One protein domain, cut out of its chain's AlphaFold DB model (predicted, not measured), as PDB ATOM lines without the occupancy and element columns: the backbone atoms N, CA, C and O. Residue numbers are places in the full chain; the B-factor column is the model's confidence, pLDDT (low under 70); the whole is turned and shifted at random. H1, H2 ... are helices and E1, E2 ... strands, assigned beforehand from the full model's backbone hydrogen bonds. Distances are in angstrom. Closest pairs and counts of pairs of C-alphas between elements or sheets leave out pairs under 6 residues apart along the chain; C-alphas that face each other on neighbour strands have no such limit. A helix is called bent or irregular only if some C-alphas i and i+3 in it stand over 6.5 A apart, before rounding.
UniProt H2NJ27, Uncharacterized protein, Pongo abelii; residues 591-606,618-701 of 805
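What this domain is: This is residues 591 to 606 and 618 to 701 of the 805 residues of an uncharacterized protein of Pongo abelii (UniProt H2NJ27). The longest helix, H4, and the kinked helix H2 lie side by side and run opposite ways, with the short helix H1 beside H4. A long loop at one end of this pair, residues 642 to 668, adds to the length and leads through the short H3 into H4. The printed part has 100 residues, with four named helices and one named strand in the order H1, E1, H2, H3, H4; the class is mostly helix. The whole is only just loose, close to extended, with a radius of gyration of the C-alphas of 18.7 A and spans of 60 by 27 by 20 A.

Where its parts are: H4, residues 676 to 701, is 38.0 A long and ends at C-alpha 701 (13.159, -5.648, -26.327). H4 is neither bent nor irregular, but only just: C-alphas 683 and 686 are 6.1 A apart. H2, residues 621 to 641, is 31.9 A long and has a kink of 32 degrees near residue 635. H1, residues 591 to 598, begins at C-alpha 591 (-10.072, -18.186, -8.476). H3 is residues 669 to 673, and E1, residues 604 to 606, pairs with no named strand.

How they stand to each other: H4 touches H2 with residues 682 to 693 alone, at a shallow tilt of 17 degrees, opposite ways; the closest C-alphas, of Ala 682 and Val 632, are 6.1 A apart. H4 touches H1 with residues 681 to 689 alone, at a shallow tilt of 8 degrees, the same way; the closest C-alphas, of Ile 685 and Asn 594, are 5.5 A apart. H2 touches H3 with residues 636 to 640 alone; the closest C-alphas, of Lys 640 and Tyr 669, are 5.0 A apart. H1 and H2 are apart, and E1 is apart from H1, H2, H3 and H4. Each O i to N i+4 pair is within hydrogen-bond range in H1 and H3, against 13 of 17 in H2 and 21 of 22 in H4.

The domain as a whole: The two farthest C-alphas, of Ser 649 and Gln 701, are 62.0 A apart. Residues 607 to 617 are not printed, and C-alphas 606 and 618 are 5.6 A apart across the cut. The link from H2 to H3 is long, with 27 residues; within it, residues 656 to 657 pair antiparallel with residues 663 to 664. Residues 658 to 662 have pLDDT under 70; the mean of the printed part is 82.4.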
ATOM      1  N   GLN A 591      -9.646 -18.174  -7.070       78.31
ATOM      2  CA  GLN A 591     -10.072 -18.186  -8.476       78.31
ATOM      3  C   GLN A 591     -10.380 -16.769  -8.982       78.31
ATOM      4  O   GLN A 591      -9.953 -16.389 -10.077       78.31
ATOM      5  N   SER A 592     -11.054 -15.948  -8.175       75.38
ATOM      6  CA  SER A 592     -11.297 -14.537  -8.486       75.38
ATOM      7  C   SER A 592      -9.987 -13.750  -8.556       75.38
ATOM      8  O   SER A 592      -9.804 -12.944  -9.463       75.38
ATOM      9  N   PHE A 593      -9.033 -14.008  -7.653       79.25
ATOM     10  CA  PHE A 593      -7.711 -13.378  -7.692       79.25
ATOM     11  C   PHE A 593      -6.932 -13.762  -8.957       79.25
ATOM     12  O   PHE A 593      -6.370 -12.889  -9.620       79.25
ATOM     13  N   ASN A 594      -6.961 -15.036  -9.358       83.38
ATOM     14  CA  ASN A 594      -6.380 -15.483 -10.626       83.38
ATOM     15  C   ASN A 594      -7.045 -14.797 -11.838       83.38
ATOM     16  O   ASN A 594      -6.369 -14.362 -12.772       83.38
ATOM     17  N   SER A 595      -8.367 -14.615 -11.789       83.25
ATOM     18  CA  SER A 595      -9.121 -13.887 -12.819       83.25
ATOM     19  C   SER A 595      -8.734 -12.406 -12.883       83.25
ATOM     20  O   SER A 595      -8.571 -11.862 -13.973       83.25
ATOM     21  N   LEU A 596      -8.509 -11.758 -11.734       79.88
ATOM     22  CA  LEU A 596      -8.008 -10.381 -11.664       79.88
ATOM     23  C   LEU A 596      -6.579 -10.253 -12.210       79.88
ATOM     24  O   LEU A 596      -6.279  -9.267 -12.877       79.88
ATOM     25  N   ILE A 597      -5.713 -11.251 -11.987       84.06
ATOM     26  CA  ILE A 597      -4.354 -11.284 -12.555       84.06
ATOM     27  C   ILE A 597      -4.388 -11.298 -14.084       84.06
ATOM     28  O   ILE A 597      -3.593 -10.612 -14.722       84.06
ATOM     29  N   LEU A 598      -5.305 -12.068 -14.670       84.19
ATOM     30  CA  LEU A 598      -5.507 -12.138 -16.118       84.19
ATOM     31  C   LEU A 598      -6.338 -10.967 -16.668       84.19
ATOM     32  O   LEU A 598      -6.404 -10.772 -17.883       84.19
ATOM     33  N   GLY A 599      -6.961 -10.183 -15.789       82.38
ATOM     34  CA  GLY A 599      -7.776  -9.030 -16.140       82.38
ATOM     35  C   GLY A 599      -6.967  -7.872 -16.724       82.38
ATOM     36  O   GLY A 599      -5.747  -7.803 -16.612       82.38
ATOM     37  N   ASN A 600      -7.671  -6.921 -17.341       76.88
ATOM     38  CA  ASN A 600      -7.069  -5.732 -17.962       76.88
ATOM     39  C   ASN A 600      -6.911  -4.546 -16.989       76.88
ATOM     40  O   ASN A 600      -6.610  -3.433 -17.419       76.88
ATOM     41  N   VAL A 601      -7.168  -4.761 -15.696       78.00
ATOM     42  CA  VAL A 601      -7.049  -3.734 -14.658       78.00
ATOM     43  C   VAL A 601      -5.710  -3.926 -13.941       78.00
ATOM     44  O   VAL A 601      -5.482  -4.998 -13.381       78.00
ATOM     45  N   PRO A 602      -4.821  -2.919 -13.924       78.19
ATOM     46  CA  PRO A 602      -3.530  -3.058 -13.267       78.19
ATOM     47  C   PRO A 602      -3.691  -3.098 -11.743       78.19
ATOM     48  O   PRO A 602      -4.277  -2.190 -11.152       78.19
ATOM     49  N   LEU A 603      -3.138  -4.138 -11.117       77.62
ATOM     50  CA  LEU A 603      -3.115  -4.347  -9.667       77.62
ATOM     51  C   LEU A 603      -1.842  -3.778  -9.023       77.62
ATOM     52  O   LEU A 603      -1.880  -3.340  -7.877       77.62
ATOM     53  N   PHE A 604      -0.719  -3.758  -9.750       80.06
ATOM     54  CA  PHE A 604       0.546  -3.169  -9.297       80.06
ATOM     55  C   PHE A 604       1.329  -2.532 -10.458       80.06
ATOM     56  O   PHE A 604       1.067  -2.806 -11.631       80.06
ATOM     57  N   HIS A 605       2.278  -1.641 -10.147       84.81
ATOM     58  CA  HIS A 605       3.092  -0.930 -11.141       84.81
ATOM     59  C   HIS A 605       4.580  -1.284 -11.032       84.81
ATOM     60  O   HIS A 605       5.089  -1.537  -9.943       84.81
ATOM     61  N   THR A 606       5.282  -1.278 -12.166       87.12
ATOM     62  CA  THR A 606       6.728  -1.532 -12.257       87.12
ATOM     63  C   THR A 606       7.403  -0.446 -13.085       87.12
ATOM     64  O   THR A 606       6.894  -0.023 -14.125       87.12
ATOM     65  N   HIS A 618      12.029  -2.439 -12.000       84.88
ATOM     66  CA  HIS A 618      12.029  -2.201 -10.561       84.88
ATOM     67  C   HIS A 618      10.577  -2.130 -10.044       84.88
ATOM     68  O   HIS A 618       9.849  -1.212 -10.434       84.88
ATOM     69  N   PRO A 619      10.117  -3.061  -9.185       86.12
ATOM     70  CA  PRO A 619      10.805  -4.273  -8.721       86.12
ATOM     71  C   PRO A 619      11.166  -5.229  -9.866       86.12
ATOM     72  O   PRO A 619      10.558  -5.199 -10.941       86.12
ATOM     73  N   ASN A 620      12.182  -6.065  -9.648       85.00
ATOM     74  CA  ASN A 620      12.629  -7.012 -10.668       85.00
ATOM     75  C   ASN A 620      11.648  -8.193 -10.812       85.00
ATOM     76  O   ASN A 620      10.770  -8.415  -9.978       85.00
ATOM     77  N   THR A 621      11.799  -8.982 -11.877       85.12
ATOM     78  CA  THR A 621      10.909 -10.125 -12.154       85.12
ATOM     79  C   THR A 621      10.870 -11.134 -11.004       85.12
ATOM     80  O   THR A 621       9.801 -11.629 -10.662       85.12
ATOM     81  N   ASN A 622      12.012 -11.391 -10.359       86.06
ATOM     82  CA  ASN A 622      12.116 -12.364  -9.271       86.06
ATOM     83  C   ASN A 622      11.406 -11.891  -7.995       86.06
ATOM     84  O   ASN A 622      10.874 -12.705  -7.244       86.06
ATOM     85  N   GLU A 623      11.418 -10.589  -7.720       86.75
ATOM     86  CA  GLU A 623      10.695  -9.987  -6.599       86.75
ATOM     87  C   GLU A 623       9.186 -10.101  -6.802       86.75
ATOM     88  O   GLU A 623       8.483 -10.518  -5.884       86.75
ATOM     89  N   ILE A 624       8.704  -9.821  -8.014       85.62
ATOM     90  CA  ILE A 624       7.282  -9.935  -8.363       85.62
ATOM     91  C   ILE A 624       6.808 -11.392  -8.240       85.62
ATOM     92  O   ILE A 624       5.782 -11.652  -7.609       85.62
ATOM     93  N   ASP A 625       7.585 -12.346  -8.762       83.00
ATOM     94  CA  ASP A 625       7.283 -13.779  -8.646       83.00
ATOM     95  C   ASP A 625       7.232 -14.229  -7.169       83.00
ATOM     96  O   ASP A 625       6.299 -14.923  -6.752       83.00
ATOM     97  N   LYS A 626       8.180 -13.774  -6.330       86.31
ATOM     98  CA  LYS A 626       8.192 -14.069  -4.883       86.31
ATOM     99  C   LYS A 626       7.005 -13.459  -4.141       86.31
ATOM    100  O   LYS A 626       6.428 -14.127  -3.284       86.31
ATOM    101  N   MET A 627       6.643 -12.214  -4.448       83.12
ATOM    102  CA  MET A 627       5.487 -11.548  -3.844       83.12
ATOM    103  C   MET A 627       4.198 -12.308  -4.157       83.12
ATOM    104  O   MET A 627       3.420 -12.596  -3.250       83.12
ATOM    105  N   CYS A 628       4.014 -12.709  -5.417       83.62
ATOM    106  CA  CYS A 628       2.858 -13.488  -5.846       83.62
ATOM    107  C   CYS A 628       2.762 -14.831  -5.106       83.62
ATOM    108  O   CYS A 628       1.704 -15.181  -4.581       83.62
ATOM    109  N   PHE A 629       3.877 -15.563  -5.015       84.00
ATOM    110  CA  PHE A 629       3.935 -16.829  -4.285       84.00
ATOM    111  C   PHE A 629       3.597 -16.651  -2.797       84.00
ATOM    112  O   PHE A 629       2.832 -17.430  -2.230       84.00
ATOM    113  N   HIS A 630       4.122 -15.597  -2.167       85.31
ATOM    114  CA  HIS A 630       3.854 -15.299  -0.762       85.31
ATOM    115  C   HIS A 630       2.376 -14.963  -0.504       85.31
ATOM    116  O   HIS A 630       1.813 -15.448   0.473       85.31
ATOM    117  N   CYS A 631       1.724 -14.203  -1.391       81.88
ATOM    118  CA  CYS A 631       0.294 -13.896  -1.281       81.88
ATOM    119  C   CYS A 631      -0.569 -15.164  -1.295       81.88
ATOM    120  O   CYS A 631      -1.383 -15.356  -0.395       81.88
ATOM    121  N   VAL A 632      -0.353 -16.049  -2.273       82.69
ATOM    122  CA  VAL A 632      -1.083 -17.323  -2.385       82.69
ATOM    123  C   VAL A 632      -0.854 -18.195  -1.150       82.69
ATOM    124  O   VAL A 632      -1.810 -18.726  -0.584       82.69
ATOM    125  N   ARG A 633       0.402 -18.311  -0.698       84.38
ATOM    126  CA  ARG A 633       0.754 -19.111   0.479       84.38
ATOM    127  C   ARG A 633       0.061 -18.597   1.741       84.38
ATOM    128  O   ARG A 633      -0.549 -19.386   2.456       84.38
ATOM    129  N   ASN A 634       0.098 -17.288   1.985       83.50
ATOM    130  CA  ASN A 634      -0.491 -16.691   3.183       83.50
ATOM    131  C   ASN A 634      -2.012 -16.913   3.263       83.50
ATOM    132  O   ASN A 634      -2.532 -17.141   4.353       83.50
ATOM    133  N   CYS A 635      -2.725 -16.894   2.129       80.56
ATOM    134  CA  CYS A 635      -4.167 -17.166   2.095       80.56
ATOM    135  C   CYS A 635      -4.509 -18.571   2.597       80.56
ATOM    136  O   CYS A 635      -5.489 -18.741   3.317       80.56
ATOM    137  N   VAL A 636      -3.684 -19.564   2.260       81.56
ATOM    138  CA  VAL A 636      -3.860 -20.933   2.756       81.56
ATOM    139  C   VAL A 636      -3.375 -21.036   4.206       81.56
ATOM    140  O   VAL A 636      -4.047 -21.641   5.033       81.56
ATOM    141  N   GLU A 637      -2.259 -20.395   4.566       83.94
ATOM    142  CA  GLU A 637      -1.685 -20.446   5.920       83.94
ATOM    143  C   GLU A 637      -2.581 -19.827   7.000       83.94
ATOM    144  O   GLU A 637      -2.590 -20.340   8.118       83.94
ATOM    145  N   ILE A 638      -3.382 -18.803   6.685       82.62
ATOM    146  CA  ILE A 638      -4.355 -18.213   7.628       82.62
ATOM    147  C   ILE A 638      -5.321 -19.266   8.187       82.62
ATOM    148  O   ILE A 638      -5.759 -19.166   9.334       82.62
ATOM    149  N   THR A 639      -5.606 -20.322   7.425       81.69
ATOM    150  CA  THR A 639      -6.526 -21.377   7.864       81.69
ATOM    151  C   THR A 639      -5.988 -22.209   9.035       81.69
ATOM    152  O   THR A 639      -6.759 -22.873   9.727       81.69
ATOM    153  N   LYS A 640      -4.686 -22.096   9.350       83.19
ATOM    154  CA  LYS A 640      -4.068 -22.695  10.546       83.19
ATOM    155  C   LYS A 640      -4.633 -22.151  11.858       83.19
ATOM    156  O   LYS A 640      -4.570 -22.849  12.867       83.19
ATOM    157  N   HIS A 641      -5.179 -20.934  11.848       82.06
ATOM    158  CA  HIS A 641      -5.778 -20.311  13.029       82.06
ATOM    159  C   HIS A 641      -7.161 -20.878  13.380       82.06
ATOM    160  O   HIS A 641      -7.630 -20.669  14.496       82.06
ATOM    161  N   PHE A 642      -7.804 -21.613  12.465       82.19
ATOM    162  CA  PHE A 642      -9.105 -22.232  12.705       82.19
ATOM    163  C   PHE A 642      -8.914 -23.647  13.253       82.19
ATOM    164  O   PHE A 642      -8.711 -24.606  12.501       82.19
ATOM    165  N   VAL A 643      -8.946 -23.760  14.581       83.31
ATOM    166  CA  VAL A 643      -8.835 -25.031  15.309       83.31
ATOM    167  C   VAL A 643     -10.105 -25.855  15.096       83.31
ATOM    168  O   VAL A 643     -11.216 -25.324  15.113       83.31
ATOM    169  N   ARG A 644      -9.956 -27.164  14.887       83.81
ATOM    170  CA  ARG A 644     -11.102 -28.070  14.778       83.81
ATOM    171  C   ARG A 644     -11.731 -28.310  16.135       83.81
ATOM    172  O   ARG A 644     -11.049 -28.325  17.156       83.81
ATOM    173  N   TRP A 645     -13.023 -28.600  16.135       85.38
ATOM    174  CA  TRP A 645     -13.674 -29.150  17.316       85.38
ATOM    175  C   TRP A 645     -13.455 -30.661  17.403       85.38
ATOM    176  O   TRP A 645     -13.260 -31.332  16.385       85.38
ATOM    177  N   MET A 646     -13.469 -31.211  18.619       79.94
ATOM    178  CA  MET A 646     -13.453 -32.663  18.798       79.94
ATOM    179  C   MET A 646     -14.708 -33.259  18.150       79.94
ATOM    180  O   MET A 646     -15.784 -32.663  18.220       79.94
ATOM    181  N   ASN A 647     -14.572 -34.432  17.528       77.50
ATOM    182  CA  ASN A 647     -15.651 -35.057  16.764       77.50
ATOM    183  C   ASN A 647     -16.949 -35.171  17.586       77.50
ATOM    184  O   ASN A 647     -16.935 -35.707  18.693       77.50
ATOM    185  N   GLY A 648     -18.057 -34.664  17.038       71.94
ATOM    186  CA  GLY A 648     -19.366 -34.667  17.700       71.94
ATOM    187  C   GLY A 648     -19.499 -33.707  18.889       71.94
ATOM    188  O   GLY A 648     -20.432 -33.847  19.673       71.94
ATOM    189  N   SER A 649     -18.581 -32.750  19.048       76.19
ATOM    190  CA  SER A 649     -18.612 -31.759  20.125       76.19
ATOM    191  C   SER A 649     -18.451 -30.331  19.599       76.19
ATOM    192  O   SER A 649     -17.980 -30.117  18.484       76.19
ATOM    193  N   CYS A 650     -18.766 -29.357  20.452       74.25
ATOM    194  CA  CYS A 650     -18.467 -27.938  20.235       74.25
ATOM    195  C   CYS A 650     -17.230 -27.487  21.038       74.25
ATOM    196  O   CYS A 650     -17.151 -26.337  21.462       74.25
ATOM    197  N   ILE A 651     -16.311 -28.411  21.336       79.19
ATOM    198  CA  ILE A 651     -15.115 -28.157  22.148       79.19
ATOM    199  C   ILE A 651     -13.907 -28.107  21.220       79.19
ATOM    200  O   ILE A 651     -13.650 -29.064  20.489       79.19
ATOM    201  N   GLU A 652     -13.157 -27.005  21.261       81.44
ATOM    202  CA  GLU A 652     -11.902 -26.860  20.519       81.44
ATOM    203  C   GLU A 652     -10.920 -27.978  20.878       81.44
ATOM    204  O   GLU A 652     -10.729 -28.313  22.049       81.44
ATOM    205  N   CYS A 653     -10.308 -28.580  19.858       81.12
ATOM    206  CA  CYS A 653      -9.358 -29.659  20.055       81.12
ATOM    207  C   CYS A 653      -8.126 -29.114  20.797       81.12
ATOM    208  O   CYS A 653      -7.452 -28.220  20.273       81.12
ATOM    209  N   PRO A 654      -7.815 -29.622  22.005       80.38
ATOM    210  CA  PRO A 654      -6.650 -29.163  22.740       80.38
ATOM    211  C   PRO A 654      -5.370 -29.541  21.983       80.38
ATOM    212  O   PRO A 654      -5.362 -30.534  21.249       80.38
ATOM    213  N   PRO A 655      -4.270 -28.794  22.176       80.88
ATOM    214  CA  PRO A 655      -3.015 -29.101  21.508       80.88
ATOM    215  C   PRO A 655      -2.536 -30.519  21.850       80.88
ATOM    216  O   PRO A 655      -2.448 -30.889  23.023       80.88
ATOM    217  N   GLN A 656      -2.246 -31.323  20.827       78.25
ATOM    218  CA  GLN A 656      -1.816 -32.714  20.968       78.25
ATOM    219  C   GLN A 656      -0.292 -32.815  20.871       78.25
ATOM    220  O   GLN A 656       0.345 -32.002  20.208       78.25
ATOM    221  N   LYS A 657       0.316 -33.808  21.529       73.75
ATOM    222  CA  LYS A 657       1.744 -34.104  21.338       73.75
ATOM    223  C   LYS A 657       1.912 -34.917  20.056       73.75
ATOM    224  O   LYS A 657       1.361 -36.013  19.966       73.75
ATOM    225  N   GLY A 658       2.631 -34.363  19.087       69.88
ATOM    226  CA  GLY A 658       3.026 -35.049  17.861       69.88
ATOM    227  C   GLY A 658       4.129 -36.083  18.096       69.88
ATOM    228  O   GLY A 658       4.619 -36.255  19.214       69.88
ATOM    229  N   GLU A 659       4.530 -36.758  17.019       68.00
ATOM    230  CA  GLU A 659       5.527 -37.839  17.036       68.00
ATOM    231  C   GLU A 659       6.935 -37.377  17.486       68.00
ATOM    232  O   GLU A 659       7.722 -38.202  17.942       68.00
ATOM    233  N   GLU A 660       7.229 -36.068  17.453       65.62
ATOM    234  CA  GLU A 660       8.540 -35.468  17.778       65.62
ATOM    235  C   GLU A 660       8.512 -34.510  18.995       65.62
ATOM    236  O   GLU A 660       9.250 -33.533  19.043       65.62
ATOM    237  N   GLU A 661       7.625 -34.726  19.977       59.97
ATOM    238  CA  GLU A 661       7.373 -33.800  21.113       59.97
ATOM    239  C   GLU A 661       6.842 -32.401  20.726       59.97
ATOM    240  O   GLU A 661       6.562 -31.578  21.603       59.97
ATOM    241  N   GLU A 662       6.608 -32.138  19.439       68.81
ATOM    242  CA  GLU A 662       5.992 -30.899  18.971       68.81
ATOM    243  C   GLU A 662       4.504 -30.814  19.340       68.81
ATOM    244  O   GLU A 662       3.752 -31.792  19.294       68.81
ATOM    245  N   VAL A 663       4.060 -29.610  19.699       72.19
ATOM    246  CA  VAL A 663       2.656 -29.327  20.005       72.19
ATOM    247  C   VAL A 663       1.887 -29.133  18.694       72.19
ATOM    248  O   VAL A 663       1.999 -28.096  18.044       72.19
ATOM    249  N   VAL A 664       1.086 -30.128  18.312       77.12
ATOM    250  CA  VAL A 664       0.265 -30.127  17.097       77.12
ATOM    251  C   VAL A 664      -1.141 -29.634  17.421       77.12
ATOM    252  O   VAL A 664      -1.879 -30.234  18.204       77.12
ATOM    253  N   ILE A 665      -1.538 -28.538  16.779       79.56
ATOM    254  CA  ILE A 665      -2.912 -28.033  16.817       79.56
ATOM    255  C   ILE A 665      -3.646 -28.579  15.594       79.56
ATOM    256  O   ILE A 665      -3.263 -28.296  14.458       79.56
ATOM    257  N   ILE A 666      -4.714 -29.347  15.817       81.25
ATOM    258  CA  ILE A 666      -5.547 -29.861  14.727       81.25
ATOM    259  C   ILE A 666      -6.403 -28.713  14.184       81.25
ATOM    260  O   ILE A 666      -7.323 -28.242  14.848       81.25
ATOM    261  N   ASN A 667      -6.111 -28.270  12.966       85.38
ATOM    262  CA  ASN A 667      -6.800 -27.174  12.279       85.38
ATOM    263  C   ASN A 667      -7.311 -27.614  10.892       85.38
ATOM    264  O   ASN A 667      -7.163 -28.773  10.483       85.38
ATOM    265  N   PHE A 668      -7.954 -26.697  10.167       83.50
ATOM    266  CA  PHE A 668      -8.457 -26.946   8.808       83.50
ATOM    267  C   PHE A 668      -7.389 -26.816   7.708       83.50
ATOM    268  O   PHE A 668      -7.672 -27.107   6.548       83.50
ATOM    269  N   TYR A 669      -6.152 -26.438   8.049       84.12
ATOM    270  CA  TYR A 669      -5.090 -26.195   7.067       84.12
ATOM    271  C   TYR A 669      -4.796 -27.405   6.182       84.12
ATOM    272  O   TYR A 669      -4.657 -27.247   4.972       84.12
ATOM    273  N   ASN A 670      -4.721 -28.611   6.748       81.38
ATOM    274  CA  ASN A 670      -4.422 -29.811   5.960       81.38
ATOM    275  C   ASN A 670      -5.529 -30.106   4.934       81.38
ATOM    276  O   ASN A 670      -5.220 -30.374   3.780       81.38
ATOM    277  N   ASP A 671      -6.805 -29.972   5.307       83.62
ATOM    278  CA  ASP A 671      -7.920 -30.233   4.384       83.62
ATOM    279  C   ASP A 671      -7.978 -29.190   3.264       83.62
ATOM    280  O   ASP A 671      -8.235 -29.514   2.106       83.62
ATOM    281  N   ILE A 672      -7.717 -27.929   3.606       84.12
ATOM    282  CA  ILE A 672      -7.771 -26.811   2.664       84.12
ATOM    283  C   ILE A 672      -6.551 -26.829   1.734       84.12
ATOM    284  O   ILE A 672      -6.699 -26.682   0.525       84.12
ATOM    285  N   SER A 673      -5.346 -27.055   2.259       82.75
ATOM    286  CA  SER A 673      -4.119 -27.117   1.448       82.75
ATOM    287  C   SER A 673      -4.070 -28.327   0.513       82.75
ATOM    288  O   SER A 673      -3.466 -28.230  -0.553       82.75
ATOM    289  N   LEU A 674      -4.726 -29.437   0.873       86.06
ATOM    290  CA  LEU A 674      -4.845 -30.633   0.033       86.06
ATOM    291  C   LEU A 674      -6.014 -30.566  -0.965       86.06
ATOM    292  O   LEU A 674      -6.155 -31.467  -1.794       86.06
ATOM    293  N   ASN A 675      -6.851 -29.525  -0.916       85.81
ATOM    294  CA  ASN A 675      -7.977 -29.392  -1.833       85.81
ATOM    295  C   ASN A 675      -7.472 -29.197  -3.282       85.81
ATOM    296  O   ASN A 675      -6.751 -28.227  -3.546       85.81
ATOM    297  N   PRO A 676      -7.883 -30.049  -4.246       85.44
ATOM    298  CA  PRO A 676      -7.424 -29.963  -5.632       85.44
ATOM    299  C   PRO A 676      -7.650 -28.596  -6.287       85.44
ATOM    300  O   PRO A 676      -6.777 -28.121  -7.006       85.44
ATOM    301  N   GLN A 677      -8.778 -27.936  -6.003       82.00
ATOM    302  CA  GLN A 677      -9.091 -26.619  -6.567       82.00
ATOM    303  C   GLN A 677      -8.145 -25.540  -6.033       82.00
ATOM    304  O   GLN A 677      -7.753 -24.635  -6.767       82.00
ATOM    305  N   ILE A 678      -7.744 -25.638  -4.763       84.81
ATOM    306  CA  ILE A 678      -6.808 -24.695  -4.139       84.81
ATOM    307  C   ILE A 678      -5.396 -24.923  -4.673       84.81
ATOM    308  O   ILE A 678      -4.731 -23.955  -5.042       84.81
ATOM    309  N   ILE A 679      -4.964 -26.182  -4.783       85.44
ATOM    310  CA  ILE A 679      -3.669 -26.551  -5.373       85.44
ATOM    311  C   ILE A 679      -3.576 -26.047  -6.816       85.44
ATOM    312  O   ILE A 679      -2.579 -25.430  -7.190       85.44
ATOM    313  N   GLU A 680      -4.620 -26.262  -7.618       87.00
ATOM    314  CA  GLU A 680      -4.678 -25.808  -9.006       87.00
ATOM    315  C   GLU A 680      -4.505 -24.287  -9.110       87.00
ATOM    316  O   GLU A 680      -3.620 -23.815  -9.830       87.00
ATOM    317  N   GLN A 681      -5.276 -23.505  -8.344       85.38
ATOM    318  CA  GLN A 681      -5.134 -22.046  -8.349       85.38
ATOM    319  C   GLN A 681      -3.757 -21.600  -7.843       85.38
ATOM    320  O   GLN A 681      -3.155 -20.695  -8.425       85.38
ATOM    321  N   ALA A 682      -3.225 -22.255  -6.808       85.12
ATOM    322  CA  ALA A 682      -1.922 -21.927  -6.246       85.12
ATOM    323  C   ALA A 682      -0.760 -22.147  -7.229       85.12
ATOM    324  O   ALA A 682       0.257 -21.459  -7.134       85.12
ATOM    325  N   VAL A 683      -0.921 -23.060  -8.192       88.00
ATOM    326  CA  VAL A 683       0.036 -23.296  -9.283       88.00
ATOM    327  C   VAL A 683      -0.204 -22.347 -10.462       88.00
ATOM    328  O   VAL A 683       0.754 -21.787 -11.000       88.00
ATOM    329  N   MET A 684      -1.461 -22.134 -10.861       88.12
ATOM    330  CA  MET A 684      -1.801 -21.291 -12.014       88.12
ATOM    331  C   MET A 684      -1.447 -19.818 -11.801       88.12
ATOM    332  O   MET A 684      -0.946 -19.173 -12.721       88.12
ATOM    333  N   ILE A 685      -1.677 -19.284 -10.600       87.69
ATOM    334  CA  ILE A 685      -1.461 -17.866 -10.291       87.69
ATOM    335  C   ILE A 685       0.005 -17.440 -10.550       87.69
ATOM    336  O   ILE A 685       0.214 -16.539 -11.371       87.69
ATOM    337  N   PRO A 686       1.037 -18.092  -9.967       86.88
ATOM    338  CA  PRO A 686       2.433 -17.774 -10.275       86.88
ATOM    339  C   PRO A 686       2.800 -17.990 -11.749       86.88
ATOM    340  O   PRO A 686       3.531 -17.186 -12.322       86.88
ATOM    341  N   GLN A 687       2.277 -19.038 -12.396       89.62
ATOM    342  CA  GLN A 687       2.538 -19.301 -13.820       89.62
ATOM    343  C   GLN A 687       1.994 -18.186 -14.725       89.62
ATOM    344  O   GLN A 687       2.665 -17.768 -15.674       89.62
ATOM    345  N   ASN A 688       0.799 -17.681 -14.420       89.81
ATOM    346  CA  ASN A 688       0.174 -16.582 -15.147       89.81
ATOM    347  C   ASN A 688       0.967 -15.284 -14.975       89.81
ATOM    348  O   ASN A 688       1.276 -14.632 -15.975       89.81
ATOM    349  N   VAL A 689       1.380 -14.949 -13.748       88.62
ATOM    350  CA  VAL A 689       2.244 -13.783 -13.488       88.62
ATOM    351  C   VAL A 689       3.571 -13.901 -14.237       88.62
ATOM    352  O   VAL A 689       3.963 -12.968 -14.940       88.62
ATOM    353  N   HIS A 690       4.214 -15.068 -14.200       89.31
ATOM    354  CA  HIS A 690       5.460 -15.300 -14.925       89.31
ATOM    355  C   HIS A 690       5.293 -15.115 -16.447       89.31
ATOM    356  O   HIS A 690       6.113 -14.471 -17.108       89.31
ATOM    357  N   ARG A 691       4.186 -15.604 -17.026       89.56
ATOM    358  CA  ARG A 691       3.852 -15.396 -18.447       89.56
ATOM    359  C   ARG A 691       3.668 -13.913 -18.789       89.56
ATOM    360  O   ARG A 691       4.150 -13.474 -19.837       89.56
ATOM    361  N   ILE A 692       3.011 -13.147 -17.917       89.38
ATOM    362  CA  ILE A 692       2.834 -11.693 -18.065       89.38
ATOM    363  C   ILE A 692       4.200 -10.987 -18.038       89.38
ATOM    364  O   ILE A 692       4.496 -10.171 -18.914       89.38
ATOM    365  N   LEU A 693       5.083 -11.359 -17.106       88.50
ATOM    366  CA  LEU A 693       6.443 -10.816 -17.020       88.50
ATOM    367  C   LEU A 693       7.268 -11.106 -18.286       88.50
ATOM    368  O   LEU A 693       7.947 -10.209 -18.791       88.50
ATOM    369  N   ILE A 694       7.160 -12.307 -18.871       89.12
ATOM    370  CA  ILE A 694       7.809 -12.635 -20.154       89.12
ATOM    371  C   ILE A 694       7.323 -11.701 -21.274       89.12
ATOM    372  O   ILE A 694       8.131 -11.231 -22.084       89.12
ATOM    373  N   ASN A 695       6.021 -11.410 -21.344       88.19
ATOM    374  CA  ASN A 695       5.471 -10.494 -22.346       88.19
ATOM    375  C   ASN A 695       5.972  -9.056 -22.152       88.19
ATOM    376  O   ASN A 695       6.374  -8.413 -23.128       88.19
ATOM    377  N   LEU A 696       6.042  -8.577 -20.907       87.69
ATOM    378  CA  LEU A 696       6.642  -7.282 -20.578       87.69
ATOM    379  C   LEU A 696       8.110  -7.211 -21.008       87.69
ATOM    380  O   LEU A 696       8.522  -6.256 -21.672       87.69
ATOM    381  N   MET A 697       8.896  -8.251 -20.721       85.31
ATOM    382  CA  MET A 697      10.293  -8.328 -21.152       85.31
ATOM    383  C   MET A 697      10.432  -8.334 -22.680       85.31
ATOM    384  O   MET A 697      11.347  -7.693 -23.208       85.31
ATOM    385  N   LYS A 698       9.526  -9.004 -23.412       87.44
ATOM    386  CA  LYS A 698       9.457  -8.948 -24.886       87.44
ATOM    387  C   LYS A 698       9.136  -7.539 -25.382       87.44
ATOM    388  O   LYS A 698       9.752  -7.083 -26.345       87.44
ATOM    389  N   TYR A 699       8.216  -6.831 -24.731       86.69
ATOM    390  CA  TYR A 699       7.893  -5.447 -25.076       86.69
ATOM    391  C   TYR A 699       9.102  -4.520 -24.878       86.69
ATOM    392  O   TYR A 699       9.428  -3.731 -25.771       86.69
ATOM    393  N   LEU A 700       9.846  -4.693 -23.782       85.81
ATOM    394  CA  LEU A 700      11.090  -3.966 -23.523       85.81
ATOM    395  C   LEU A 700      12.195  -4.245 -24.553       85.81
ATOM    396  O   LEU A 700      13.015  -3.362 -24.807       85.81
ATOM    397  N   GLN A 701      12.199  -5.399 -25.238       84.56
ATOM    398  CA  GLN A 701      13.159  -5.648 -26.327       84.56
ATOM    399  C   GLN A 701      13.059  -4.606 -27.450       84.56
ATOM    400  O   GLN A 701      14.072  -4.299 -28.073       84.56
TER     401      GLN A 701